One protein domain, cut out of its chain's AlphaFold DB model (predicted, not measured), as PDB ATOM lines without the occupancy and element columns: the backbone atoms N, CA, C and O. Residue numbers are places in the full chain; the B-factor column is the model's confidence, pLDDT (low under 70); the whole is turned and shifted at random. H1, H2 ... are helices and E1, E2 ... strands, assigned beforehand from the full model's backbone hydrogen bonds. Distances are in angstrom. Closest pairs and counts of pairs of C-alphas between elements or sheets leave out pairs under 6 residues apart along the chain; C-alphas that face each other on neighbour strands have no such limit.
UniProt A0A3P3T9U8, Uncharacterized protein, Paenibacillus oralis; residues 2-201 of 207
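Overview. This is residues 2 to 201 of the 207 residues of an uncharacterized protein of Paenibacillus oralis (UniProt A0A3P3T9U8). A twisted seven-stranded sheet makes the core, with H3 and H4 over one face and H8 and H9 over the other: three layers. The sheet curls round H4; the helical hairpin H1 and H2 lies at one end of the longest axis, short H6 at the other. The printed part has 200 residues, with nine named helices and seven named strands in the order H1 H2 H3 E1 H4 E2 H5 E3 H6 H7 E4 H8 E5 H9 E6 E7. The sheet, E3 E2 E4 E5 E1 E6 E7, is mixed, as is the class; the whole is compact, radius of gyration of the C-alphas 17.1 A, spans 53 by 40 by 31 A.

Along the chain. Find C-alpha 52 at (97.165, 109.287, 55.805), where E1, residues 52 to 56, begins. Look for E2 at 79 to 83, E3 at 103 to 108, E4 at 134 to 137, E5 at 160 to 165, E6 at 185 to 191, 18.5 A long, and E7 at 194 to 200, ending at C-alpha 200 (97.047, 111.333, 46.387). The helices are H1, residues 2 to 15, 20.1 A; H2, 20 to 29; H3, 36 to 47; H4, 62 to 72; H5, 97 to 102; H6, 114 to 117; H7, 126 to 129; H8, 142 to 156, 20.9 A; and H9, 169 to 179.

Arrangement. E5 is parallel to E1, with N 54 and O 162 within hydrogen-bond range at 2.8 A; E6 and E7 form an antiparallel hairpin, N 188 to O 197 2.8 A. E2, H5, E3 and E4, H8, E5 are strand-helix-strand units, parallel neighbours with a helix between; E1, H4, E2, E3, H6 H7, E4 and E5, H9, E6 are split, with strands between; each crossover is right-handed. H8 runs along E4 and E5, height over the sheet 9.9 A; H9 is on the same face. On the opposite face are H4, closest C-alphas Val 54 and Lys 62, 6.2 A, and H3. The hub H2 touches H1, H4 and H3, the last through C-alphas Ala 29 and Ala 39, 4.8 A. H5 and, only just, H7 with 5 pairs within 10 A graze the sheet; H1, H2 and H6 are not on it. O i to N i+4 pairs are within range throughout H1, H2, H3, H4 and H9, in 9 of 11 in H8, and in 0 of 2 in H5, which has 2 of 3 O i to N i+3 pairs; H6 and H7 are too short.

Size, cuts and confidence. The farthest C-alphas, Asn 3 and Glu 124, are 56.0 A apart. The printed part has no cut; E2 to H5 is a long link. Its mean pLDDT is 80.6, under 70 at residues 2 to 5, 8 to 18, 86 to 94 and 113 to 130.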
ATOM      1  N   LYS A   2      73.433 123.331  52.953       52.75
ATOM      2  CA  LYS A   2      72.714 122.111  53.409       52.75
ATOM      3  C   LYS A   2      72.340 121.128  52.285       52.75
ATOM      4  O   LYS A   2      72.645 119.951  52.416       52.75
ATOM      5  N   ASN A   3      71.818 121.631  51.160       66.69
ATOM      6  CA  ASN A   3      71.427 120.774  50.033       66.69
ATOM      7  C   ASN A   3      72.564 119.909  49.474       66.69
ATOM      8  O   ASN A   3      72.315 118.763  49.168       66.69
ATOM      9  N   ILE A   4      73.809 120.392  49.372       64.50
ATOM     10  CA  ILE A   4      74.878 119.611  48.713       64.50
ATOM     11  C   ILE A   4      75.302 118.412  49.573       64.50
ATOM     12  O   ILE A   4      75.563 117.334  49.048       64.50
ATOM     13  N   ILE A   5      75.342 118.591  50.897       64.56
ATOM     14  CA  ILE A   5      75.674 117.521  51.847       64.56
ATOM     15  C   ILE A   5      74.536 116.497  51.890       64.56
ATOM     16  O   ILE A   5      74.782 115.296  51.824       64.56
ATOM     17  N   GLU A   6      73.291 116.972  51.960       70.12
ATOM     18  CA  GLU A   6      72.099 116.119  51.947       70.12
ATOM     19  C   GLU A   6      71.966 115.363  50.616       70.12
ATOM     20  O   GLU A   6      71.682 114.170  50.638       70.12
ATOM     21  N   ASP A   7      72.274 115.998  49.482       71.25
ATOM     22  CA  ASP A   7      72.245 115.388  48.151       71.25
ATOM     23  C   ASP A   7      73.374 114.363  47.961       71.25
ATOM     24  O   ASP A   7      73.134 113.299  47.394       71.25
ATOM     25  N   ALA A   8      74.589 114.628  48.461       66.00
ATOM     26  CA  ALA A   8      75.707 113.680  48.404       66.00
ATOM     27  C   ALA A   8      75.445 112.435  49.268       66.00
ATOM     28  O   ALA A   8      75.673 111.309  48.826       66.00
ATOM     29  N   ILE A   9      74.904 112.634  50.473       67.69
ATOM     30  CA  ILE A   9      74.503 111.544  51.370       67.69
ATOM     31  C   ILE A   9      73.329 110.762  50.773       67.69
ATOM     32  O   ILE A   9      73.364 109.535  50.732       67.69
ATOM     33  N   ALA A  10      72.301 111.453  50.275       67.88
ATOM     34  CA  ALA A  10      71.133 110.819  49.673       67.88
ATOM     35  C   ALA A  10      71.488 110.067  48.388       67.88
ATOM     36  O   ALA A  10      70.909 109.014  48.127       67.88
ATOM     37  N   TYR A  11      72.433 110.580  47.597       66.56
ATOM     38  CA  TYR A  11      72.965 109.876  46.439       66.56
ATOM     39  C   TYR A  11      73.611 108.563  46.876       66.56
ATOM     40  O   TYR A  11      73.150 107.512  46.442       66.56
ATOM     41  N   ASP A  12      74.581 108.591  47.791       64.94
ATOM     42  CA  ASP A  12      75.308 107.384  48.200       64.94
ATOM     43  C   ASP A  12      74.401 106.342  48.885       64.94
ATOM     44  O   ASP A  12      74.429 105.165  48.522       64.94
ATOM     45  N   MET A  13      73.478 106.777  49.756       63.59
ATOM     46  CA  MET A  13      72.459 105.896  50.351       63.59
ATOM     47  C   MET A  13      71.519 105.280  49.303       63.59
ATOM     48  O   MET A  13      71.006 104.179  49.499       63.59
ATOM     49  N   LYS A  14      71.273 105.977  48.186       57.56
ATOM     50  CA  LYS A  14      70.406 105.506  47.098       57.56
ATOM     51  C   LYS A  14      71.124 104.553  46.145       57.56
ATOM     52  O   LYS A  14      70.477 103.641  45.633       57.56
ATOM     53  N   VAL A  15      72.420 104.753  45.887       58.38
ATOM     54  CA  VAL A  15      73.216 103.836  45.049       58.38
ATOM     55  C   VAL A  15      73.761 102.646  45.849       58.38
ATOM     56  O   VAL A  15      74.180 101.659  45.249       58.38
ATOM     57  N   ASN A  16      73.688 102.707  47.187       53.84
ATOM     58  CA  ASN A  16      74.102 101.664  48.131       53.84
ATOM     59  C   ASN A  16      75.540 101.178  47.885       53.84
ATOM     60  O   ASN A  16      75.862 100.000  48.049       53.84
ATOM     61  N   THR A  17      76.392 102.093  47.429       54.97
ATOM     62  CA  THR A  17      77.798 101.827  47.132       54.97
ATOM     63  C   THR A  17      78.630 101.721  48.404       54.97
ATOM     64  O   THR A  17      79.581 100.940  48.435       54.97
ATOM     65  N   HIS A  18      78.235 102.417  49.476       60.22
ATOM     66  CA  HIS A  18      78.919 102.389  50.767       60.22
ATOM     67  C   HIS A  18      77.917 102.293  51.936       60.22
ATOM     68  O   HIS A  18      76.783 102.755  51.854       60.22
ATOM     69  N   GLY A  19      78.310 101.627  53.030       75.38
ATOM     70  CA  GLY A  19      77.437 101.399  54.195       75.38
ATOM     71  C   GLY A  19      77.250 102.635  55.091       75.38
ATOM     72  O   GLY A  19      77.961 103.625  54.951       75.38
ATOM     73  N   GLU A  20      76.351 102.562  56.086       79.75
ATOM     74  CA  GLU A  20      75.990 103.672  57.006       79.75
ATOM     75  C   GLU A  20      77.190 104.407  57.629       79.75
ATOM     76  O   GLU A  20      77.162 105.618  57.854       79.75
ATOM     77  N   ARG A  21      78.277 103.681  57.886       79.50
ATOM     78  CA  ARG A  21      79.497 104.239  58.467       79.50
ATOM     79  C   ARG A  21      80.255 105.172  57.522       79.50
ATOM     80  O   ARG A  21      80.861 106.136  57.977       79.50
ATOM     81  N   PHE A  22      80.199 104.927  56.216       83.75
ATOM     82  CA  PHE A  22      80.776 105.842  55.234       83.75
ATOM     83  C   PHE A  22      80.053 107.193  55.253       83.75
ATOM     84  O   PHE A  22      80.706 108.232  55.289       83.75
ATOM     85  N   VAL A  23      78.719 107.185  55.346       83.75
ATOM     86  CA  VAL A  23      77.904 108.404  55.471       83.75
ATOM     87  C   VAL A  23      78.274 109.201  56.725       83.75
ATOM     88  O   VAL A  23      78.432 110.420  56.658       83.75
ATOM     89  N   GLN A  24      78.466 108.530  57.864       85.12
ATOM     90  CA  GLN A  24      78.923 109.179  59.099       85.12
ATOM     91  C   GLN A  24      80.317 109.802  58.930       85.12
ATOM     92  O   GLN A  24      80.532 110.956  59.307       85.12
ATOM     93  N   ASN A  25      81.251 109.077  58.309       88.75
ATOM     94  CA  ASN A  25      82.596 109.582  58.027       88.75
ATOM     95  C   ASN A  25      82.560 110.799  57.098       88.75
ATOM     96  O   ASN A  25      83.267 111.777  57.334       88.75
ATOM     97  N   LEU A  26      81.692 110.773  56.087       88.94
ATOM     98  CA  LEU A  26      81.494 111.876  55.155       88.94
ATOM     99  C   LEU A  26      80.984 113.133  55.878       88.94
ATOM    100  O   LEU A  26      81.529 114.220  55.687       88.94
ATOM    101  N   GLN A  27      79.999 112.989  56.770       87.38
ATOM    102  CA  GLN A  27      79.493 114.089  57.602       87.38
ATOM    103  C   GLN A  27      80.575 114.693  58.504       87.38
ATOM    104  O   GLN A  27      80.632 115.911  58.676       87.38
ATOM    105  N   LEU A  28      81.433 113.854  59.089       88.19
ATOM    106  CA  LEU A  28      82.556 114.316  59.901       88.19
ATOM    107  C   LEU A  28      83.608 115.035  59.043       88.19
ATOM    108  O   LEU A  28      84.098 116.086  59.446       88.19
ATOM    109  N   ALA A  29      83.905 114.536  57.840       90.81
ATOM    110  CA  ALA A  29      84.880 115.150  56.940       90.81
ATOM    111  C   ALA A  29      84.425 116.537  56.449       90.81
ATOM    112  O   ALA A  29      85.237 117.460  56.377       90.81
ATOM    113  N   PHE A  30      83.120 116.734  56.232       92.06
ATOM    114  CA  PHE A  30      82.536 118.039  55.893       92.06
ATOM    115  C   PHE A  30      82.701 119.117  56.975       92.06
ATOM    116  O   PHE A  30      82.538 120.299  56.687       92.06
ATOM    117  N   LYS A  31      83.062 118.759  58.213       91.62
ATOM    118  CA  LYS A  31      83.423 119.760  59.231       91.62
ATOM    119  C   LYS A  31      84.749 120.460  58.930       91.62
ATOM    120  O   LYS A  31      85.016 121.496  59.528       91.62
ATOM    121  N   TRP A  32      85.581 119.887  58.061       93.81
ATOM    122  CA  TRP A  32      86.940 120.360  57.778       93.81
ATOM    123  C   TRP A  32      87.129 120.930  56.377       93.81
ATOM    124  O   TRP A  32      88.180 121.506  56.091       93.81
ATOM    125  N   THR A  33      86.156 120.742  55.492       91.69
ATOM    126  CA  THR A  33      86.231 121.209  54.113       91.69
ATOM    127  C   THR A  33      84.839 121.451  53.551       91.69
ATOM    128  O   THR A  33      83.910 120.686  53.809       91.69
ATOM    129  N   GLU A  34      84.707 122.516  52.764       87.00
ATOM    130  CA  GLU A  34      83.503 122.776  51.974       87.00
ATOM    131  C   GLU A  34      83.518 122.021  50.634       87.00
ATOM    132  O   GLU A  34      82.489 121.966  49.964       87.00
ATOM    133  N   ASP A  35      84.658 121.433  50.244       89.25
ATOM    134  CA  ASP A  35      84.809 120.681  48.998       89.25
ATOM    135  C   ASP A  35      84.281 119.238  49.170       89.25
ATOM    136  O   ASP A  35      84.875 118.437  49.906       89.25
ATOM    137  N   PRO A  36      83.186 118.858  48.479       87.00
ATOM    138  CA  PRO A  36      82.625 117.513  48.579       87.00
ATOM    139  C   PRO A  36      83.577 116.408  48.123       87.00
ATOM    140  O   PRO A  36      83.516 115.303  48.663       87.00
ATOM    141  N   ALA A  37      84.466 116.686  47.166       88.56
ATOM    142  CA  ALA A  37      85.444 115.710  46.706       88.56
ATOM    143  C   ALA A  37      86.463 115.415  47.810       88.56
ATOM    144  O   ALA A  37      86.749 114.251  48.084       88.56
ATOM    145  N   PHE A  38      86.949 116.445  48.512       92.94
ATOM    146  CA  PHE A  38      87.888 116.263  49.623       92.94
ATOM    147  C   PHE A  38      87.256 115.456  50.757       92.94
ATOM    148  O   PHE A  38      87.873 114.511  51.250       92.94
ATOM    149  N   ALA A  39      86.018 115.786  51.135       91.94
ATOM    150  CA  ALA A  39      85.294 115.050  52.168       91.94
ATOM    151  C   ALA A  39      85.111 113.570  51.787       91.94
ATOM    152  O   ALA A  39      85.389 112.684  52.600       91.94
ATOM    153  N   HIS A  40      84.710 113.301  50.540       90.12
ATOM    154  CA  HIS A  40      84.554 111.945  50.014       90.12
ATOM    155  C   HIS A  40      85.864 111.160  50.068       90.12
ATOM    156  O   HIS A  40      85.902 110.044  50.583       90.12
ATOM    157  N   TRP A  41      86.957 111.746  49.588       92.75
ATOM    158  CA  TRP A  41      88.257 111.084  49.562       92.75
ATOM    159  C   TRP A  41      88.805 110.768  50.952       92.75
ATOM    160  O   TRP A  41      89.422 109.722  51.144       92.75
ATOM    161  N   ILE A  42      88.564 111.639  51.934       94.94
ATOM    162  CA  ILE A  42      88.925 111.380  53.332       94.94
ATOM    163  C   ILE A  42      88.120 110.193  53.871       94.94
ATOM    164  O   ILE A  42      88.704 109.264  54.433       94.94
ATOM    165  N   ALA A  43      86.798 110.197  53.673       92.38
ATOM    166  CA  ALA A  43      85.923 109.122  54.134       92.38
ATOM    167  C   ALA A  43      86.289 107.769  53.500       92.38
ATOM    168  O   ALA A  43      86.362 106.755  54.198       92.38
ATOM    169  N   GLU A  44      86.582 107.767  52.199       91.31
ATOM    170  CA  GLU A  44      87.005 106.587  51.449       91.31
ATOM    171  C   GLU A  44      88.364 106.064  51.933       91.31
ATOM    172  O   GLU A  44      88.497 104.874  52.223       91.31
ATOM    173  N   ALA A  45      89.360 106.941  52.092       94.12
ATOM    174  CA  ALA A  45      90.686 106.556  52.568       94.12
ATOM    175  C   ALA A  45      90.642 105.930  53.969       94.12
ATOM    176  O   ALA A  45      91.334 104.942  54.218       94.12
ATOM    177  N   ILE A  46      89.808 106.458  54.873       93.31
ATOM    178  CA  ILE A  46      89.591 105.859  56.196       93.31
ATOM    179  C   ILE A  46      88.899 104.498  56.074       93.31
ATOM    180  O   ILE A  46      89.341 103.533  56.698       93.31
ATOM    181  N   GLY A  47      87.842 104.397  55.261       89.88
ATOM    182  CA  GLY A  47      87.112 103.144  55.047       89.88
ATOM    183  C   GLY A  47      87.976 102.034  54.441       89.88
ATOM    184  O   GLY A  47      87.797 100.866  54.772       89.88
ATOM    185  N   GLN A  48      88.946 102.400  53.602       91.00
ATOM    186  CA  GLN A  48      89.915 101.493  52.983       91.00
ATOM    187  C   GLN A  48      91.208 101.319  53.799       91.00
ATOM    188  O   GLN A  48      92.161 100.715  53.307       91.00
ATOM    189  N   GLU A  49      91.267 101.868  55.015       92.81
ATOM    190  CA  GLU A  49      92.412 101.747  55.923       92.81
ATOM    191  C   GLU A  49      93.743 102.198  55.293       92.81
ATOM    192  O   GLU A  49      94.798 101.572  55.428       92.81
ATOM    193  N   LYS A  50      93.686 103.305  54.552       94.00
ATOM    194  CA  LYS A  50      94.842 103.906  53.890       94.00
ATOM    195  C   LYS A  50      95.770 104.603  54.880       94.00
ATOM    196  O   LYS A  50      95.438 104.872  56.031       94.00
ATOM    197  N   ASN A  51      96.965 104.918  54.398       95.75
ATOM    198  CA  ASN A  51      97.983 105.633  55.154       95.75
ATOM    199  C   ASN A  51      97.828 107.117  54.874       95.75
ATOM    200  O   ASN A  51      97.971 107.550  53.729       95.75
ATOM    201  N   ILE A  52      97.549 107.884  55.917       97.25
ATOM    202  CA  ILE A  52      97.165 109.287  55.805       97.25
ATOM    203  C   ILE A  52      98.231 110.150  56.471       97.25
ATOM    204  O   ILE A  52      98.572 109.936  57.635       97.25
ATOM    205  N   LEU A  53      98.745 111.141  55.743       96.31
ATOM    206  CA  LEU A  53      99.617 112.179  56.286       96.31
ATOM    207  C   LEU A  53      98.855 113.500  56.377       96.31
ATOM    208  O   LEU A  53      98.514 114.101  55.362       96.31
ATOM    209  N   VAL A  54      98.637 113.986  57.592       96.00
ATOM    210  CA  VAL A  54      98.074 115.311  57.860       96.00
ATOM    211  C   VAL A  54      99.219 116.294  58.059       96.00
ATOM    212  O   VAL A  54     100.011 116.153  58.990       96.00
ATOM    213  N   PHE A  55      99.322 117.329  57.233       93.75
ATOM    214  CA  PHE A  55     100.403 118.299  57.372       93.75
ATOM    215  C   PHE A  55      99.961 119.748  57.221       93.75
ATOM    216  O   PHE A  55      98.905 120.061  56.684       93.75
ATOM    217  N   GLY A  56     100.759 120.650  57.785       92.19
ATOM    218  CA  GLY A  56     100.415 122.063  57.906       92.19
ATOM    219  C   GLY A  56     101.240 122.776  58.970       92.19
ATOM    220  O   GLY A  56     102.026 122.155  59.699       92.19
ATOM    221  N   ARG A  57     101.047 124.092  59.076       89.56
ATOM    222  CA  ARG A  57     101.806 124.963  59.987       89.56
ATOM    223  C   ARG A  57     101.574 124.625  61.464       89.56
ATOM    224  O   ARG A  57     100.664 123.877  61.830       89.56
ATOM    225  N   CYS A  58     102.419 125.178  62.335       87.75
ATOM    226  CA  CYS A  58     102.183 125.134  63.778       87.75
ATOM    227  C   CYS A  58     100.772 125.649  64.090       87.75
ATOM    228  O   CYS A  58     100.353 126.652  63.514       87.75
ATOM    229  N   ARG A  59     100.056 124.986  65.005       86.81
ATOM    230  CA  ARG A  59      98.706 125.384  65.451       86.81
ATOM    231  C   ARG A  59      97.628 125.419  64.356       86.81
ATOM    232  O   ARG A  59      96.557 125.964  64.599       86.81
ATOM    233  N   SER A  60      97.840 124.790  63.196       90.19
ATOM    234  CA  SER A  60      96.798 124.699  62.160       90.19
ATOM    235  C   SER A  60      95.635 123.766  62.529       90.19
ATOM    236  O   SER A  60      94.627 123.755  61.842       90.19
ATOM    237  N   GLY A  61      95.738 122.997  63.619       91.06
ATOM    238  CA  GLY A  61      94.684 122.075  64.060       91.06
ATOM    239  C   GLY A  61      94.885 120.615  63.648       91.06
ATOM    240  O   GLY A  61      93.974 119.823  63.848       91.06
ATOM    241  N   LYS A  62      96.068 120.233  63.139       92.81
ATOM    242  CA  LYS A  62      96.396 118.849  62.724       92.81
ATOM    243  C   LYS A  62      96.002 117.785  63.750       92.81
ATOM    244  O   LYS A  62      95.286 116.860  63.402       92.81
ATOM    245  N   THR A  63      96.410 117.946  65.007       90.56
ATOM    246  CA  THR A  63      96.092 117.004  66.090       90.56
ATOM    247  C   THR A  63      94.585 116.883  66.325       90.56
ATOM    248  O   THR A  63      94.072 115.787  66.525       90.56
ATOM    249  N   LYS A  64      93.831 117.986  66.216       91.62
ATOM    250  CA  LYS A  64      92.362 117.932  66.289       91.62
ATOM    251  C   LYS A  64      91.762 117.176  65.103       91.62
ATOM    252  O   LYS A  64      90.883 116.353  65.318       91.62
ATOM    253  N   LEU A  65      92.268 117.400  63.887       94.00
ATOM    254  CA  LEU A  65      91.840 116.622  62.723       94.00
ATOM    255  C   LEU A  65      92.147 115.138  62.921       94.00
ATOM    256  O   LEU A  65      91.277 114.319  62.678       94.00
ATOM    257  N   VAL A  66      93.338 114.778  63.408       94.25
ATOM    258  CA  VAL A  66      93.674 113.376  63.699       94.25
ATOM    259  C   VAL A  66      92.686 112.760  64.682       94.25
ATOM    260  O   VAL A  66      92.183 111.682  64.399       94.25
ATOM    261  N   ASN A  67      92.343 113.447  65.774       91.69
ATOM    262  CA  ASN A  67      91.309 112.980  66.702       91.69
ATOM    263  C   ASN A  67      89.957 112.751  65.999       91.69
ATOM    264  O   ASN A  67      89.340 111.702  66.164       91.69
ATOM    265  N   GLU A  68      89.521 113.672  65.140       92.44
ATOM    266  CA  GLU A  68      88.271 113.493  64.389       92.44
ATOM    267  C   GLU A  68      88.347 112.344  63.366       92.44
ATOM    268  O   GLU A  68      87.384 111.592  63.219       92.44
ATOM    269  N   LEU A  69      89.500 112.133  62.721       94.44
ATOM    270  CA  LEU A  69      89.745 110.970  61.860       94.44
ATOM    271  C   LEU A  69      89.737 109.655  62.662       94.44
ATOM    272  O   LEU A  69      89.276 108.633  62.157       94.44
ATOM    273  N   LEU A  70      90.186 109.656  63.921       92.38
ATOM    274  CA  LEU A  70      90.086 108.485  64.805       92.38
ATOM    275  C   LEU A  70      88.640 108.143  65.152       92.38
ATOM    276  O   LEU A  70      88.326 106.958  65.306       92.38
ATOM    277  N   GLY A  71      87.768 109.150  65.232       90.69
ATOM    278  CA  GLY A  71      86.321 108.973  65.366       90.69
ATOM    279  C   GLY A  71      85.662 108.319  64.143       90.69
ATOM    280  O   GLY A  71      84.601 107.720  64.278       90.69
ATOM    281  N   MET A  72      86.301 108.378  62.967       91.50
ATOM    282  CA  MET A  72      85.839 107.718  61.733       91.50
ATOM    283  C   MET A  72      86.308 106.249  61.618       91.50
ATOM    284  O   MET A  72      85.756 105.436  60.858       91.50
ATOM    285  N   ILE A  73      87.360 105.894  62.363       91.25
ATOM    286  CA  ILE A  73      87.884 104.527  62.464       91.25
ATOM    287  C   ILE A  73      87.002 103.708  63.411       91.25
ATOM    288  O   ILE A  73      86.242 104.235  64.214       91.25
ATOM    289  N   ASP A  74      87.093 102.386  63.303       87.69
ATOM    290  CA  ASP A  74      86.223 101.467  64.024       87.69
ATOM    291  C   ASP A  74      86.444 101.652  65.523       87.69
ATOM    292  O   ASP A  74      87.600 101.596  65.958       87.69
ATOM    293  N   PRO A  75      85.393 101.887  66.323       88.06
ATOM    294  CA  PRO A  75      85.558 102.106  67.754       88.06
ATOM    295  C   PRO A  75      86.135 100.879  68.473       88.06
ATOM    296  O   PRO A  75      86.774 101.037  69.511       88.06
ATOM    297  N   SER A  76      85.974  99.670  67.918       88.44
ATOM    298  CA  SER A  76      86.599  98.457  68.457       88.44
ATOM    299  C   SER A  76      88.103  98.391  68.192       88.44
ATOM    300  O   SER A  76      88.820  97.737  68.953       88.44
ATOM    301  N   LYS A  77      88.587  99.107  67.166       89.19
ATOM    302  CA  LYS A  77      89.986  99.043  66.757       89.19
ATOM    303  C   LYS A  77      90.910  99.676  67.771       89.19
ATOM    304  O   LYS A  77      90.694 100.818  68.203       89.19
ATOM    305  N   LYS A  78      91.992  98.959  68.061       88.81
ATOM    306  CA  LYS A  78      93.059  99.427  68.940       88.81
ATOM    307  C   LYS A  78      94.269  99.915  68.154       88.81
ATOM    308  O   LYS A  78      94.616  99.372  67.102       88.81
ATOM    309  N   PHE A  79      94.946 100.930  68.676       89.44
ATOM    310  CA  PHE A  79      96.099 101.534  68.018       89.44
ATOM    311  C   PHE A  79      97.289 101.735  68.934       89.44
ATOM    312  O   PHE A  79      97.187 101.798  70.161       89.44
ATOM    313  N   ARG A  80      98.447 101.867  68.289       88.31
ATOM    314  CA  ARG A  80      99.672 102.324  68.934       88.31
ATOM    315  C   ARG A  80      99.881 103.801  68.638       88.31
ATOM    316  O   ARG A  80      99.891 104.191  67.470       88.31
ATOM    317  N   TYR A  81     100.074 104.596  69.686       89.12
ATOM    318  CA  TYR A  81     100.291 106.036  69.572       89.12
ATOM    319  C   TYR A  81     101.770 106.379  69.751       89.12
ATOM    320  O   TYR A  81     102.373 106.064  70.772       89.12
ATOM    321  N   ILE A  82     102.380 106.998  68.752       88.25
ATOM    322  CA  ILE A  82     103.776 107.429  68.777       88.25
ATOM    323  C   ILE A  82     103.767 108.946  68.763       88.25
ATOM    324  O   ILE A  82     103.266 109.545  67.818       88.25
ATOM    325  N   TYR A  83     104.307 109.557  69.805       87.56
ATOM    326  CA  TYR A  83     104.189 110.991  70.015       87.56
ATOM    327  C   TYR A  83     105.465 111.568  70.610       87.56
ATOM    328  O   TYR A  83     106.388 110.844  71.002       87.56
ATOM    329  N   ARG A  84     105.535 112.891  70.662       83.06
ATOM    330  CA  ARG A  84     106.654 113.623  71.238       83.06
ATOM    331  C   ARG A  84     106.124 114.570  72.302       83.06
ATOM    332  O   ARG A  84     105.413 115.509  71.984       83.06
ATOM    333  N   SER A  85     106.521 114.365  73.556       76.88
ATOM    334  CA  SER A  85     106.140 115.272  74.640       76.88
ATOM    335  C   SER A  85     107.299 115.521  75.593       76.88
ATOM    336  O   SER A  85     108.014 114.596  75.977       76.88
ATOM    337  N   THR A  86     107.473 116.784  75.979       63.75
ATOM    338  CA  THR A  86     108.549 117.243  76.875       63.75
ATOM    339  C   THR A  86     108.231 117.041  78.361       63.75
ATOM    340  O   THR A  86     109.107 117.238  79.200       63.75
ATOM    341  N   GLY A  87     106.995 116.651  78.691       57.91
ATOM    342  CA  GLY A  87     106.528 116.427  80.057       57.91
ATOM    343  C   GLY A  87     106.606 114.971  80.514       57.91
ATOM    344  O   GLY A  87     106.786 114.038  79.724       57.91
ATOM    345  N   ASP A  88     106.447 114.769  81.825       49.62
ATOM    346  CA  ASP A  88     106.459 113.428  82.404       49.62
ATOM    347  C   ASP A  88     105.164 112.640  82.189       49.62
ATOM    348  O   ASP A  88     105.190 111.407  82.233       49.62
ATOM    349  N   SER A  89     104.067 113.334  81.899       49.50
ATOM    350  CA  SER A  89     102.734 112.775  81.717       49.50
ATOM    351  C   SER A  89     102.343 112.685  80.242       49.50
ATOM    352  O   SER A  89     102.682 113.537  79.424       49.50
ATOM    353  N   PHE A  90     101.588 111.636  79.911       51.56
ATOM    354  CA  PHE A  90     100.714 111.633  78.743       51.56
ATOM    355  C   PHE A  90      99.795 112.849  78.889       51.56
ATOM    356  O   PHE A  90      98.976 112.890  79.805       51.56
ATOM    357  N   HIS A  91     100.019 113.906  78.112       51.25
ATOM    358  CA  HIS A  91      99.180 115.085  78.224       51.25
ATOM    359  C   HIS A  91      97.875 114.809  77.474       51.25
ATOM    360  O   HIS A  91      97.863 114.749  76.247       51.25
ATOM    361  N   ASP A  92      96.775 114.735  78.228       44.75
ATOM    362  CA  ASP A  92      95.367 114.693  77.779       44.75
ATOM    363  C   ASP A  92      94.980 115.798  76.763       44.75
ATOM    364  O   ASP A  92      93.839 115.891  76.321       44.75
ATOM    365  N   TYR A  93      95.913 116.689  76.418       49.09
ATOM    366  CA  TYR A  93      95.734 117.759  75.445       49.09
ATOM    367  C   TYR A  93      95.914 117.309  73.990       49.09
ATOM    368  O   TYR A  93      95.452 118.011  73.089       49.09
ATOM    369  N   GLU A  94      96.595 116.187  73.747       67.94
ATOM    370  CA  GLU A  94      96.933 115.731  72.390       67.94
ATOM    371  C   GLU A  94      95.920 114.702  71.862       67.94
ATOM    372  O   GLU A  94      95.441 114.822  70.734       67.94
ATOM    373  N   MET A  95      95.505 113.746  72.695       77.69
ATOM    374  CA  MET A  95      94.504 112.731  72.354       77.69
ATOM    375  C   MET A  95      93.224 112.953  73.162       77.69
ATOM    376  O   MET A  95      93.288 113.192  74.364       77.69
ATOM    377  N   GLN A  96      92.055 112.860  72.526       79.19
ATOM    378  CA  GLN A  96      90.786 112.939  73.251       79.19
ATOM    379  C   GLN A  96      90.609 111.726  74.177       79.19
ATOM    380  O   GLN A  96      90.910 110.590  73.806       79.19
ATOM    381  N   THR A  97      90.074 111.971  75.377       75.94
ATOM    382  CA  THR A  97      89.922 110.961  76.440       75.94
ATOM    383  C   THR A  97      89.109 109.744  76.011       75.94
ATOM    384  O   THR A  97      89.391 108.630  76.446       75.94
ATOM    385  N   GLU A  98      88.145 109.927  75.109       81.69
ATOM    386  CA  GLU A  98      87.332 108.847  74.538       81.69
ATOM    387  C   GLU A  98      88.144 107.809  73.748       81.69
ATOM    388  O   GLU A  98      87.688 106.684  73.542       81.69
ATOM    389  N   PHE A  99      89.368 108.144  73.333       84.62
ATOM    390  CA  PHE A  99      90.256 107.218  72.638       84.62
ATOM    391  C   PHE A  99      91.244 106.508  73.559       84.62
ATOM    392  O   PHE A  99      91.936 105.611  73.090       84.62
ATOM    393  N   HIS A 100      91.314 106.845  74.850       82.94
ATOM    394  CA  HIS A 100      92.312 106.269  75.760       82.94
ATOM    395  C   HIS A 100      92.183 104.752  75.877       82.94
ATOM    396  O   HIS A 100      93.185 104.044  75.789       82.94
ATOM    397  N   ASP A 101      90.955 104.237  75.947       84.50
ATOM    398  CA  ASP A 101      90.706 102.794  75.994       84.50
ATOM    399  C   ASP A 101      91.101 102.086  74.693       84.50
ATOM    400  O   ASP A 101      91.218 100.862  74.668       84.50
ATOM    401  N   ARG A 102      91.297 102.821  73.591       86.50
ATOM    402  CA  ARG A 102      91.727 102.287  72.290       86.50
ATOM    403  C   ARG A 102      93.250 102.273  72.128       86.50
ATOM    404  O   ARG A 102      93.736 101.696  71.155       86.50
ATOM    405  N   ILE A 103      94.002 102.868  73.053       84.31
ATOM    406  CA  ILE A 103      95.467 102.885  73.018       84.31
ATOM    407  C   ILE A 103      95.989 101.574  73.616       84.31
ATOM    408  O   ILE A 103      95.955 101.388  74.827       84.31
ATOM    409  N   GLU A 104      96.530 100.685  72.777       81.62
ATOM    410  CA  GLU A 104      97.272  99.506  73.266       81.62
ATOM    411  C   GLU A 104      98.548  99.927  73.988       81.62
ATOM    412  O   GLU A 104      98.913  99.425  75.049       81.62
ATOM    413  N   TYR A 105      99.273 100.849  73.356       78.31
ATOM    414  CA  TYR A 105     100.552 101.310  73.853       78.31
ATOM    415  C   TYR A 105     100.891 102.687  73.294       78.31
ATOM    416  O   TYR A 105     100.572 102.994  72.139       78.31
ATOM    417  N   SER A 106     101.588 103.496  74.091       82.50
ATOM    418  CA  SER A 106     102.068 104.812  73.686       82.50
ATOM    419  C   SER A 106     103.591 104.926  73.813       82.50
ATOM    420  O   SER A 106     104.195 104.440  74.766       82.50
ATOM    421  N   ILE A 107     104.236 105.537  72.819       81.25
ATOM    422  CA  ILE A 107     105.689 105.733  72.766       81.25
ATOM    423  C   ILE A 107     105.961 107.233  72.753       81.25
ATOM    424  O   ILE A 107     105.675 107.893  71.756       81.25
ATOM    425  N   ASN A 108     106.556 107.748  73.831       82.31
ATOM    426  CA  ASN A 108     107.086 109.109  73.861       82.31
ATOM    427  C   ASN A 108     108.521 109.116  73.319       82.31
ATOM    428  O   ASN A 108     109.440 108.609  73.969       82.31
ATOM    429  N   MET A 109     108.722 109.727  72.156       80.44
ATOM    430  CA  MET A 109     110.007 109.781  71.461       80.44
ATOM    431  C   MET A 109     111.093 110.582  72.196       80.44
ATOM    432  O   MET A 109     112.272 110.331  71.956       80.44
ATOM    433  N   GLU A 110     110.736 111.485  73.118       77.88
ATOM    434  CA  GLU A 110     111.711 112.176  73.983       77.88
ATOM    435  C   GLU A 110     112.293 111.229  75.046       77.88
ATOM    436  O   GLU A 110     113.474 111.301  75.380       77.88
ATOM    437  N   LYS A 111     111.476 110.297  75.557       73.81
ATOM    438  CA  LYS A 111     111.872 109.337  76.605       73.81
ATOM    439  C   LYS A 111     112.413 108.021  76.042       73.81
ATOM    440  O   LYS A 111     113.234 107.366  76.678       73.81
ATOM    441  N   MET A 112     111.951 107.623  74.858       70.88
ATOM    442  CA  MET A 112     112.350 106.401  74.158       70.88
ATOM    443  C   MET A 112     112.724 106.717  72.702       70.88
ATOM    444  O   MET A 112     111.966 106.404  71.780       70.88
ATOM    445  N   PRO A 113     113.896 107.334  72.470       63.81
ATOM    446  CA  PRO A 113     114.347 107.677  71.127       63.81
ATOM    447  C   PRO A 113     114.460 106.448  70.210       63.81
ATOM    448  O   PRO A 113     114.739 105.326  70.637       63.81
ATOM    449  N   PHE A 114     114.285 106.673  68.906       56.09
ATOM    450  CA  PHE A 114     114.062 105.641  67.881       56.09
ATOM    451  C   PHE A 114     115.075 104.479  67.862       56.09
ATOM    452  O   PHE A 114     114.742 103.344  67.515       56.09
ATOM    453  N   HIS A 115     116.329 104.728  68.238       51.38
ATOM    454  CA  HIS A 115     117.370 103.699  68.287       51.38
ATOM    455  C   HIS A 115     117.125 102.624  69.364       51.38
ATOM    456  O   HIS A 115     117.741 101.560  69.304       51.38
ATOM    457  N   ILE A 116     116.205 102.863  70.300       49.12
ATOM    458  CA  ILE A 116     115.752 101.891  71.302       49.12
ATOM    459  C   ILE A 116     114.679 100.966  70.704       49.12
ATOM    460  O   ILE A 116     114.757  99.753  70.880       49.12
ATOM    461  N   LEU A 117     113.781 101.488  69.856       53.12
ATOM    462  CA  LEU A 117     112.810 100.688  69.081       53.12
ATOM    463  C   LEU A 117     113.489  99.712  68.102       53.12
ATOM    464  O   LEU A 117     112.889  98.737  67.651       53.12
ATOM    465  N   LYS A 118     114.768  99.955  67.782       46.00
ATOM    466  CA  LYS A 118     115.612  99.100  66.937       46.00
ATOM    467  C   LYS A 118     115.884  97.712  67.521       46.00
ATOM    468  O   LYS A 118     116.174  96.810  66.740       46.00
ATOM    469  N   ARG A 119     115.807  97.540  68.846       42.69
ATOM    470  CA  ARG A 119     116.144  96.286  69.552       42.69
ATOM    471  C   ARG A 119     114.929  95.423  69.901       42.69
ATOM    472  O   ARG A 119     115.069  94.447  70.627       42.69
ATOM    473  N   GLY A 120     113.769  95.757  69.343       43.66
ATOM    474  CA  GLY A 120     112.499  95.216  69.797       43.66
ATOM    475  C   GLY A 120     111.967  96.064  70.941       43.66
ATOM    476  O   GLY A 120     112.707  96.549  71.796       43.66
ATOM    477  N   ILE A 121     110.661  96.281  70.914       51.03
ATOM    478  CA  ILE A 121     109.941  96.794  72.070       51.03
ATOM    479  C   ILE A 121     110.227  95.809  73.226       51.03
ATOM    480  O   ILE A 121     110.148  94.608  72.960       51.03
ATOM    481  N   PRO A 122     110.641  96.250  74.434       45.81
ATOM    482  CA  PRO A 122     111.194  95.361  75.462       45.81
ATOM    483  C   PRO A 122     110.298  94.140  75.692       45.81
ATOM    484  O   PRO A 122     109.182  94.264  76.178       45.81
ATOM    485  N   SER A 123     110.783  92.960  75.308       45.84
ATOM    486  CA  SER A 123     109.998  91.735  75.093       45.84
ATOM    487  C   SER A 123     109.415  91.088  76.354       45.84
ATOM    488  O   SER A 123     108.869  89.992  76.275       45.84
ATOM    489  N   GLU A 124     109.548  91.716  77.520       44.81
ATOM    490  CA  GLU A 124     109.201  91.113  78.813       44.81
ATOM    491  C   GLU A 124     107.848  91.576  79.369       44.81
ATOM    492  O   GLU A 124     107.345  90.974  80.313       44.81
ATOM    493  N   ASP A 125     107.210  92.587  78.769       50.72
ATOM    494  CA  ASP A 125     105.863  93.010  79.169       50.72
ATOM    495  C   ASP A 125     104.799  92.446  78.206       50.72
ATOM    496  O   ASP A 125     104.814  92.796  77.020       50.72
ATOM    497  N   PRO A 126     103.855  91.608  78.684       49.09
ATOM    498  CA  PRO A 126     102.741  91.057  77.904       49.09
ATOM    499  C   PRO A 126     101.928  92.112  77.137       49.09
ATOM    500  O   PRO A 126     101.361  91.807  76.089       49.09
ATOM    501  N   ARG A 127     101.914  93.368  77.598       50.47
ATOM    502  CA  ARG A 127     101.217  94.487  76.939       50.47
ATOM    503  C   ARG A 127     101.817  94.855  75.581       50.47
ATOM    504  O   ARG A 127     101.130  95.404  74.730       50.47
ATOM    505  N   TYR A 128     103.076  94.501  75.321       51.47
ATOM    506  CA  TYR A 128     103.687  94.684  74.000       51.47
ATOM    507  C   TYR A 128     103.274  93.627  72.969       51.47
ATOM    508  O   TYR A 128     103.580  93.788  71.784       51.47
ATOM    509  N   TRP A 129     102.598  92.559  73.403       47.03
ATOM    510  CA  TRP A 129     102.213  91.420  72.567       47.03
ATOM    511  C   TRP A 129     100.830  91.581  71.940       47.03
ATOM    512  O   TRP A 129     100.484  90.827  71.029       47.03
ATOM    513  N   MET A 130     100.053  92.582  72.364       54.50
ATOM    514  CA  MET A 130      98.856  92.976  71.635       54.50
ATOM    515  C   MET A 130      99.282  93.714  70.364       54.50
ATOM    516  O   MET A 130      99.943  94.759  70.383       54.50
ATOM    517  N   LYS A 131      98.985  93.088  69.222       70.19
ATOM    518  CA  LYS A 131      99.309  93.634  67.907       70.19
ATOM    519  C   LYS A 131      98.316  94.771  67.639       70.19
ATOM    520  O   LYS A 131      97.124  94.484  67.562       70.19
ATOM    521  N   PRO A 132      98.769  96.033  67.512       83.06
ATOM    522  CA  PRO A 132      97.865  97.118  67.158       83.06
ATOM    523  C   PRO A 132      97.247  96.827  65.788       83.06
ATOM    524  O   PRO A 132      97.832  96.096  64.990       83.06
ATOM    525  N   GLU A 133      96.101  97.425  65.495       90.06
ATOM    526  CA  GLU A 133      95.472  97.313  64.175       90.06
ATOM    527  C   GLU A 133      95.881  98.469  63.264       90.06
ATOM    528  O   GLU A 133      95.884  98.328  62.045       90.06
ATOM    529  N   PHE A 134      96.288  99.598  63.845       92.38
ATOM    530  CA  PHE A 134      96.856 100.726  63.117       92.38
ATOM    531  C   PHE A 134      97.764 101.581  64.011       92.38
ATOM    532  O   PHE A 134      97.855 101.388  65.229       92.38
ATOM    533  N   PHE A 135      98.465 102.526  63.389       92.50
ATOM    534  CA  PHE A 135      99.356 103.464  64.067       92.50
ATOM    535  C   PHE A 135      98.831 104.890  63.999       92.50
ATOM    536  O   PHE A 135      98.317 105.334  62.973       92.50
ATOM    537  N   VAL A 136      99.054 105.633  65.074       93.81
ATOM    538  CA  VAL A 136      98.903 107.085  65.093       93.81
ATOM    539  C   VAL A 136     100.257 107.683  65.436       93.81
ATOM    540  O   VAL A 136     100.854 107.301  66.439       93.81
ATOM    541  N   ILE A 137     100.766 108.576  64.592       92.56
ATOM    542  CA  ILE A 137     102.071 109.223  64.764       92.56
ATOM    543  C   ILE A 137     101.841 110.729  64.833       92.56
ATOM    544  O   ILE A 137     101.434 111.318  63.838       92.56
ATOM    545  N   ASP A 138     102.088 111.366  65.970       91.19
ATOM    546  CA  ASP A 138     101.782 112.786  66.150       91.19
ATOM    547  C   ASP A 138     102.984 113.587  66.657       91.19
ATOM    548  O   ASP A 138     103.755 113.129  67.493       91.19
ATOM    549  N   ASP A 139     103.150 114.783  66.099       86.25
ATOM    550  CA  ASP A 139     104.164 115.778  66.461       86.25
ATOM    551  C   ASP A 139     105.618 115.264  66.487       86.25
ATOM    552  O   ASP A 139     106.471 115.702  67.262       86.25
ATOM    553  N   ILE A 140     105.937 114.320  65.597       84.56
ATOM    554  CA  ILE A 140     107.287 113.770  65.481       84.56
ATOM    555  C   ILE A 140     108.183 114.663  64.620       84.56
ATOM    556  O   ILE A 140     107.801 115.133  63.546       84.56
ATOM    557  N   HIS A 141     109.433 114.834  65.065       83.19
ATOM    558  CA  HIS A 141     110.467 115.526  64.302       83.19
ATOM    559  C   HIS A 141     110.655 114.930  62.912       83.19
ATOM    560  O   HIS A 141     110.682 113.712  62.722       83.19
ATOM    561  N   ARG A 142     110.907 115.810  61.940       84.19
ATOM    562  CA  ARG A 142     111.165 115.452  60.541       84.19
ATOM    563  C   ARG A 142     112.162 114.295  60.406       84.19
ATOM    564  O   ARG A 142     111.878 113.353  59.670       84.19
ATOM    565  N   SER A 143     113.285 114.346  61.125       79.88
ATOM    566  CA  SER A 143     114.359 113.337  61.094       79.88
ATOM    567  C   SER A 143     113.938 111.946  61.573       79.88
ATOM    568  O   SER A 143     114.484 110.946  61.107       79.88
ATOM    569  N   ASP A 144     112.975 111.867  62.487       83.44
ATOM    570  CA  ASP A 144     112.514 110.604  63.064       83.44
ATOM    571  C   ASP A 144     111.321 110.033  62.297       83.44
ATOM    572  O   ASP A 144     111.211 108.816  62.141       83.44
ATOM    573  N   LEU A 145     110.462 110.899  61.748       88.06
ATOM    574  CA  LEU A 145     109.230 110.492  61.075       88.06
ATOM    575  C   LEU A 145     109.482 109.515  59.916       88.06
ATOM    576  O   LEU A 145     108.862 108.454  59.872       88.06
ATOM    577  N   SER A 146     110.407 109.820  59.000       87.19
ATOM    578  CA  SER A 146     110.692 108.937  57.851       87.19
ATOM    579  C   SER A 146     111.222 107.571  58.283       87.19
ATOM    580  O   SER A 146     110.872 106.550  57.689       87.19
ATOM    581  N   ASN A 147     112.015 107.531  59.354       84.62
ATOM    582  CA  ASN A 147     112.541 106.297  59.916       84.62
ATOM    583  C   ASN A 147     111.433 105.436  60.543       84.62
ATOM    584  O   ASN A 147     111.383 104.228  60.296       84.62
ATOM    585  N   ILE A 148     110.533 106.048  61.319       86.12
ATOM    586  CA  ILE A 148     109.380 105.371  61.933       86.12
ATOM    587  C   ILE A 148     108.454 104.819  60.855       86.12
ATOM    588  O   ILE A 148     108.158 103.623  60.847       86.12
ATOM    589  N   VAL A 149     108.054 105.666  59.910       89.06
ATOM    590  CA  VAL A 149     107.140 105.298  58.825       89.06
ATOM    591  C   VAL A 149     107.746 104.194  57.956       89.06
ATOM    592  O   VAL A 149     107.069 103.208  57.664       89.06
ATOM    593  N   SER A 150     109.035 104.289  57.603       85.44
ATOM    594  CA  SER A 150     109.707 103.256  56.805       85.44
ATOM    595  C   SER A 150     109.689 101.890  57.491       85.44
ATOM    596  O   SER A 150     109.469 100.884  56.818       85.44
ATOM    597  N   ARG A 151     109.871 101.837  58.817       80.00
ATOM    598  CA  ARG A 151     109.788 100.580  59.576       80.00
ATOM    599  C   ARG A 151     108.382 100.027  59.650       80.00
ATOM    600  O   ARG A 151     108.188  98.850  59.370       80.00
ATOM    601  N   ILE A 152     107.402 100.868  59.982       82.12
ATOM    602  CA  ILE A 152     106.005 100.426  60.025       82.12
ATOM    603  C   ILE A 152     105.618  99.838  58.667       82.12
ATOM    604  O   ILE A 152     105.019  98.770  58.612       82.12
ATOM    605  N   LYS A 153     106.045 100.462  57.564       82.62
ATOM    606  CA  LYS A 153     105.771  99.959  56.217       82.62
ATOM    607  C   LYS A 153     106.528  98.696  55.828       82.62
ATOM    608  O   LYS A 153     105.927  97.834  55.196       82.62
ATOM    609  N   LYS A 154     107.814  98.575  56.159       77.81
ATOM    610  CA  LYS A 154     108.626  97.411  55.763       77.81
ATOM    611  C   LYS A 154     108.348  96.178  56.614       77.81
ATOM    612  O   LYS A 154     108.264  95.085  56.067       77.81
ATOM    613  N   ASP A 155     108.180  96.371  57.918       74.62
ATOM    614  CA  ASP A 155     108.213  95.272  58.883       74.62
ATOM    615  C   ASP A 155     106.810  94.884  59.378       74.62
ATOM    616  O   ASP A 155     106.572  93.725  59.708       74.62
ATOM    617  N   ILE A 156     105.880  95.846  59.457       77.19
ATOM    618  CA  ILE A 156     104.590  95.666  60.148       77.19
ATOM    619  C   ILE A 156     103.399  95.679  59.177       77.19
ATOM    620  O   ILE A 156     102.459  94.910  59.365       77.19
ATOM    621  N   GLN A 157     103.451  96.523  58.141       83.56
ATOM    622  CA  GLN A 157     102.445  96.672  57.079       83.56
ATOM    623  C   GLN A 157     101.030  97.035  57.561       83.56
ATOM    624  O   GLN A 157     100.047  96.696  56.909       83.56
ATOM    625  N   LEU A 158     100.915  97.757  58.677       87.81
ATOM    626  CA  LEU A 158      99.623  98.231  59.178       87.81
ATOM    627  C   LEU A 158      99.297  99.658  58.698       87.81
ATOM    628  O   LEU A 158     100.225 100.434  58.432       87.81
ATOM    629  N   PRO A 159      97.998 100.010  58.607       93.50
ATOM    630  CA  PRO A 159      97.529 101.370  58.359       93.50
ATOM    631  C   PRO A 159      98.089 102.378  59.363       93.50
ATOM    632  O   PRO A 159      98.396 102.034  60.510       93.50
ATOM    633  N   MET A 160      98.184 103.644  58.954       95.12
ATOM    634  CA  MET A 160      98.609 104.710  59.856       95.12
ATOM    635  C   MET A 160      98.004 106.070  59.530       95.12
ATOM    636  O   MET A 160      97.806 106.413  58.366       95.12
ATOM    637  N   ILE A 161      97.812 106.877  60.568       96.62
ATOM    638  CA  ILE A 161      97.577 108.316  60.465       96.62
ATOM    639  C   ILE A 161      98.777 109.012  61.097       96.62
ATOM    640  O   ILE A 161      99.125 108.731  62.243       96.62
ATOM    641  N   ALA A 162      99.422 109.906  60.360       95.19
ATOM    642  CA  ALA A 162     100.568 110.657  60.849       95.19
ATOM    643  C   ALA A 162     100.336 112.161  60.727       95.19
ATOM    644  O   ALA A 162      99.682 112.606  59.783       95.19
ATOM    645  N   THR A 163     100.922 112.951  61.625       94.31
ATOM    646  CA  THR A 163     101.056 114.395  61.439       94.31
ATOM    647  C   THR A 163     102.471 114.787  61.042       94.31
ATOM    648  O   THR A 163     103.460 114.144  61.397       94.31
ATOM    649  N   PHE A 164     102.570 115.870  60.277       92.00
ATOM    650  CA  PHE A 164     103.840 116.492  59.933       92.00
ATOM    651  C   PHE A 164     103.716 118.011  59.968       92.00
ATOM    652  O   PHE A 164     102.790 118.613  59.415       92.00
ATOM    653  N   GLN A 165     104.645 118.667  60.654       89.44
ATOM    654  CA  GLN A 165     104.684 120.117  60.684       89.44
ATOM    655  C   GLN A 165     105.489 120.650  59.501       89.44
ATOM    656  O   GLN A 165     106.682 120.387  59.391       89.44
ATOM    657  N   SER A 166     104.830 121.438  58.651       83.44
ATOM    658  CA  SER A 166     105.482 122.159  57.557       83.44
ATOM    659  C   SER A 166     105.701 123.620  57.948       83.44
ATOM    660  O   SER A 166     104.796 124.297  58.446       83.44
ATOM    661  N   TYR A 167     106.916 124.099  57.725       72.00
ATOM    662  CA  TYR A 167     107.387 125.451  57.986       72.00
ATOM    663  C   TYR A 167     107.714 126.191  56.688       72.00
ATOM    664  O   TYR A 167     107.483 127.398  56.606       72.00
ATOM    665  N   ASN A 168     108.247 125.495  55.680       76.69
ATOM    666  CA  ASN A 168     108.757 126.116  54.459       76.69
ATOM    667  C   ASN A 168     108.667 125.192  53.224       76.69
ATOM    668  O   ASN A 168     108.099 124.101  53.270       76.69
ATOM    669  N   LYS A 169     109.215 125.658  52.094       71.19
ATOM    670  CA  LYS A 169     109.258 124.909  50.829       71.19
ATOM    671  C   LYS A 169     110.060 123.603  50.937       71.19
ATOM    672  O   LYS A 169     109.640 122.604  50.359       71.19
ATOM    673  N   ASP A 170     111.135 123.583  51.725       79.19
ATOM    674  CA  ASP A 170     111.996 122.404  51.917       79.19
ATOM    675  C   ASP A 170     111.244 121.221  52.549       79.19
ATOM    676  O   ASP A 170     111.703 120.078  52.496       79.19
ATOM    677  N   ASP A 171     110.100 121.482  53.180       82.06
ATOM    678  CA  ASP A 171     109.235 120.461  53.761       82.06
ATOM    679  C   ASP A 171     108.347 119.772  52.719       82.06
ATOM    680  O   ASP A 171     108.063 118.584  52.855       82.06
ATOM    681  N   LEU A 172     107.956 120.465  51.644       81.62
ATOM    682  CA  LEU A 172     107.279 119.823  50.511       81.62
ATOM    683  C   LEU A 172     108.247 118.918  49.747       81.62
ATOM    684  O   LEU A 172     107.892 117.790  49.400       81.62
ATOM    685  N   ASP A 173     109.484 119.377  49.552       84.69
ATOM    686  CA  ASP A 173     110.544 118.563  48.954       84.69
ATOM    687  C   ASP A 173     110.840 117.338  49.827       84.69
ATOM    688  O   ASP A 173     110.975 116.226  49.318       84.69
ATOM    689  N   TYR A 174     110.828 117.497  51.154       86.25
ATOM    690  CA  TYR A 174     110.945 116.372  52.076       86.25
ATOM    691  C   TYR A 174     109.831 115.345  51.923       86.25
ATOM    692  O   TYR A 174     110.107 114.148  51.830       86.25
ATOM    693  N   ILE A 175     108.575 115.800  51.909       87.38
ATOM    694  CA  ILE A 175     107.424 114.916  51.726       87.38
ATOM    695  C   ILE A 175     107.591 114.156  50.411       87.38
ATOM    696  O   ILE A 175     107.520 112.929  50.410       87.38
ATOM    697  N   ASN A 176     107.893 114.861  49.320       85.75
ATOM    698  CA  ASN A 176     108.065 114.264  47.999       85.75
ATOM    699  C   ASN A 176     109.201 113.236  47.946       85.75
ATOM    700  O   ASN A 176     109.019 112.171  47.361       85.75
ATOM    701  N   MET A 177     110.348 113.530  48.559       85.81
ATOM    702  CA  MET A 177     111.524 112.657  48.516       85.81
ATOM    703  C   MET A 177     111.430 111.462  49.469       85.81
ATOM    704  O   MET A 177     111.903 110.380  49.127       85.81
ATOM    705  N   TYR A 178     110.856 111.642  50.663       87.69
ATOM    706  CA  TYR A 178     110.996 110.669  51.753       87.69
ATOM    707  C   TYR A 178     109.684 110.092  52.268       87.69
ATOM    708  O   TYR A 178     109.712 109.005  52.832       87.69
ATOM    709  N   LEU A 179     108.552 110.785  52.126       89.94
ATOM    710  CA  LEU A 179     107.275 110.334  52.694       89.94
ATOM    711  C   LEU A 179     106.278 109.881  51.623       89.94
ATOM    712  O   LEU A 179     105.437 109.030  51.902       89.94
ATOM    713  N   LYS A 180     106.395 110.389  50.391       89.25
ATOM    714  CA  LYS A 180     105.428 110.168  49.308       89.25
ATOM    715  C   LYS A 180     105.181 108.692  49.000       89.25
ATOM    716  O   LYS A 180     104.068 108.305  48.668       89.25
ATOM    717  N   SER A 181     106.207 107.853  49.125       89.06
ATOM    718  CA  SER A 181     106.101 106.415  48.858       89.06
ATOM    719  C   SER A 181     105.300 105.651  49.919       89.06
ATOM    720  O   SER A 181     104.793 104.568  49.613       89.06
ATOM    721  N   PHE A 182     105.167 106.202  51.131       90.88
ATOM    722  CA  PHE A 182     104.595 105.523  52.293       90.88
ATOM    723  C   PHE A 182     103.139 105.887  52.593       90.88
ATOM    724  O   PHE A 182     102.453 105.098  53.245       90.88
ATOM    725  N   PHE A 183     102.681 107.054  52.142       93.75
ATOM    726  CA  PHE A 183     101.324 107.538  52.374       93.75
ATOM    727  C   PHE A 183     100.507 107.504  51.088       93.75
ATOM    728  O   PHE A 183     101.022 107.785  50.009       93.75
ATOM    729  N   ASP A 184      99.236 107.151  51.221       94.69
ATOM    730  CA  ASP A 184      98.282 107.075  50.115       94.69
ATOM    731  C   ASP A 184      97.535 108.406  49.953       94.69
ATOM    732  O   ASP A 184      97.255 108.829  48.830       94.69
ATOM    733  N   LEU A 185      97.256 109.074  51.080       95.62
ATOM    734  CA  LEU A 185      96.533 110.341  51.155       95.62
ATOM    735  C   LEU A 185      97.347 111.378  51.930       95.62
ATOM    736  O   LEU A 185      97.872 111.096  53.009       95.62
ATOM    737  N   PHE A 186      97.387 112.601  51.417       95.69
ATOM    738  CA  PHE A 186      97.993 113.748  52.080       95.69
ATOM    739  C   PHE A 186      96.940 114.834  52.272       95.69
ATOM    740  O   PHE A 186      96.320 115.265  51.303       95.69
ATOM    741  N   ILE A 187      96.753 115.293  53.506       95.69
ATOM    742  CA  ILE A 187      95.768 116.317  53.860       95.69
ATOM    743  C   ILE A 187      96.508 117.568  54.320       95.69
ATOM    744  O   ILE A 187      97.237 117.534  55.315       95.69
ATOM    745  N   VAL A 188      96.310 118.677  53.609       94.31
ATOM    746  CA  VAL A 188      96.914 119.975  53.926       94.31
ATOM    747  C   VAL A 188      95.944 120.796  54.758       94.31
ATOM    748  O   VAL A 188      94.894 121.205  54.272       94.31
ATOM    749  N   VAL A 189      96.311 121.057  56.010       93.81
ATOM    750  CA  VAL A 189      95.516 121.863  56.942       93.81
ATOM    751  C   VAL A 189      96.112 123.260  57.032       93.81
ATOM    752  O   VAL A 189      97.206 123.447  57.583       93.81
ATOM    753  N   GLU A 190      95.385 124.246  56.515       90.69
ATOM    754  CA  GLU A 190      95.787 125.653  56.552       90.69
ATOM    755  C   GLU A 190      95.488 126.277  57.921       90.69
ATOM    756  O   GLU A 190      96.363 126.888  58.541       90.69
ATOM    757  N   SER A 191      94.280 126.046  58.432       90.81
ATOM    758  CA  SER A 191      93.821 126.490  59.749       90.81
ATOM    759  C   SER A 191      92.786 125.521  60.324       90.81
ATOM    760  O   SER A 191      92.389 124.560  59.667       90.81
ATOM    761  N   TYR A 192      92.346 125.764  61.563       90.56
ATOM    762  CA  TYR A 192      91.335 124.927  62.208       90.56
ATOM    763  C   TYR A 192      90.088 124.815  61.321       90.56
ATOM    764  O   TYR A 192      89.562 125.843  60.901       90.56
ATOM    765  N   GLN A 193      89.658 123.579  61.037       90.25
ATOM    766  CA  GLN A 193      88.522 123.271  60.158       90.25
ATOM    767  C   GLN A 193      88.638 123.834  58.729       90.25
ATOM    768  O   GLN A 193      87.634 124.073  58.070       90.25
ATOM    769  N   ASN A 194      89.868 124.018  58.236       92.50
ATOM    770  CA  ASN A 194      90.138 124.438  56.864       92.50
ATOM    771  C   ASN A 194      91.229 123.564  56.226       92.50
ATOM    772  O   ASN A 194      92.434 123.773  56.435       92.50
ATOM    773  N   ILE A 195      90.791 122.571  55.452       94.12
ATOM    774  CA  ILE A 195      91.636 121.784  54.552       94.12
ATOM    775  C   ILE A 195      91.740 122.519  53.217       94.12
ATOM    776  O   ILE A 195      90.751 122.645  52.497       94.12
ATOM    777  N   SER A 196      92.952 122.948  52.866       90.25
ATOM    778  CA  SER A 196      93.209 123.653  51.607       90.25
ATOM    779  C   SER A 196      93.429 122.703  50.433       90.25
ATOM    780  O   SER A 196      93.057 123.022  49.305       90.25
ATOM    781  N   HIS A 197      94.013 121.527  50.682       90.94
ATOM    782  CA  HIS A 197      94.280 120.533  49.646       90.94
ATOM    783  C   HIS A 197      94.216 119.106  50.187       90.94
ATOM    784  O   HIS A 197      94.672 118.820  51.295       90.94
ATOM    785  N   VAL A 198      93.750 118.196  49.336       90.56
ATOM    786  CA  VAL A 198      93.906 116.750  49.494       90.56
ATOM    787  C   VAL A 198      94.672 116.226  48.280       90.56
ATOM    788  O   VAL A 198      94.291 116.490  47.143       90.56
ATOM    789  N   LEU A 199      95.785 115.530  48.514       90.44
ATOM    790  CA  LEU A 199      96.654 114.983  47.467       90.44
ATOM    791  C   LEU A 199      96.726 113.461  47.586       90.44
ATOM    792  O   LEU A 199      96.693 112.916  48.689       90.44
ATOM    793  N   PHE A 200      96.912 112.787  46.455       86.00
ATOM    794  CA  PHE A 200      97.047 111.333  46.387       86.00
ATOM    795  C   PHE A 200      98.457 110.930  46.012       86.00
ATOM    796  O   PHE A 200      99.146 111.618  45.246       86.00
ATOM    797  N   LYS A 201      98.858 109.748  46.474       81.38
ATOM    798  CA  LYS A 201      99.926 109.020  45.805       81.38
ATOM    799  C   LYS A 201      99.466 108.738  44.373       81.38
ATOM    800  O   LYS A 201      98.514 107.993  44.160       81.38
TER     801      LYS A 201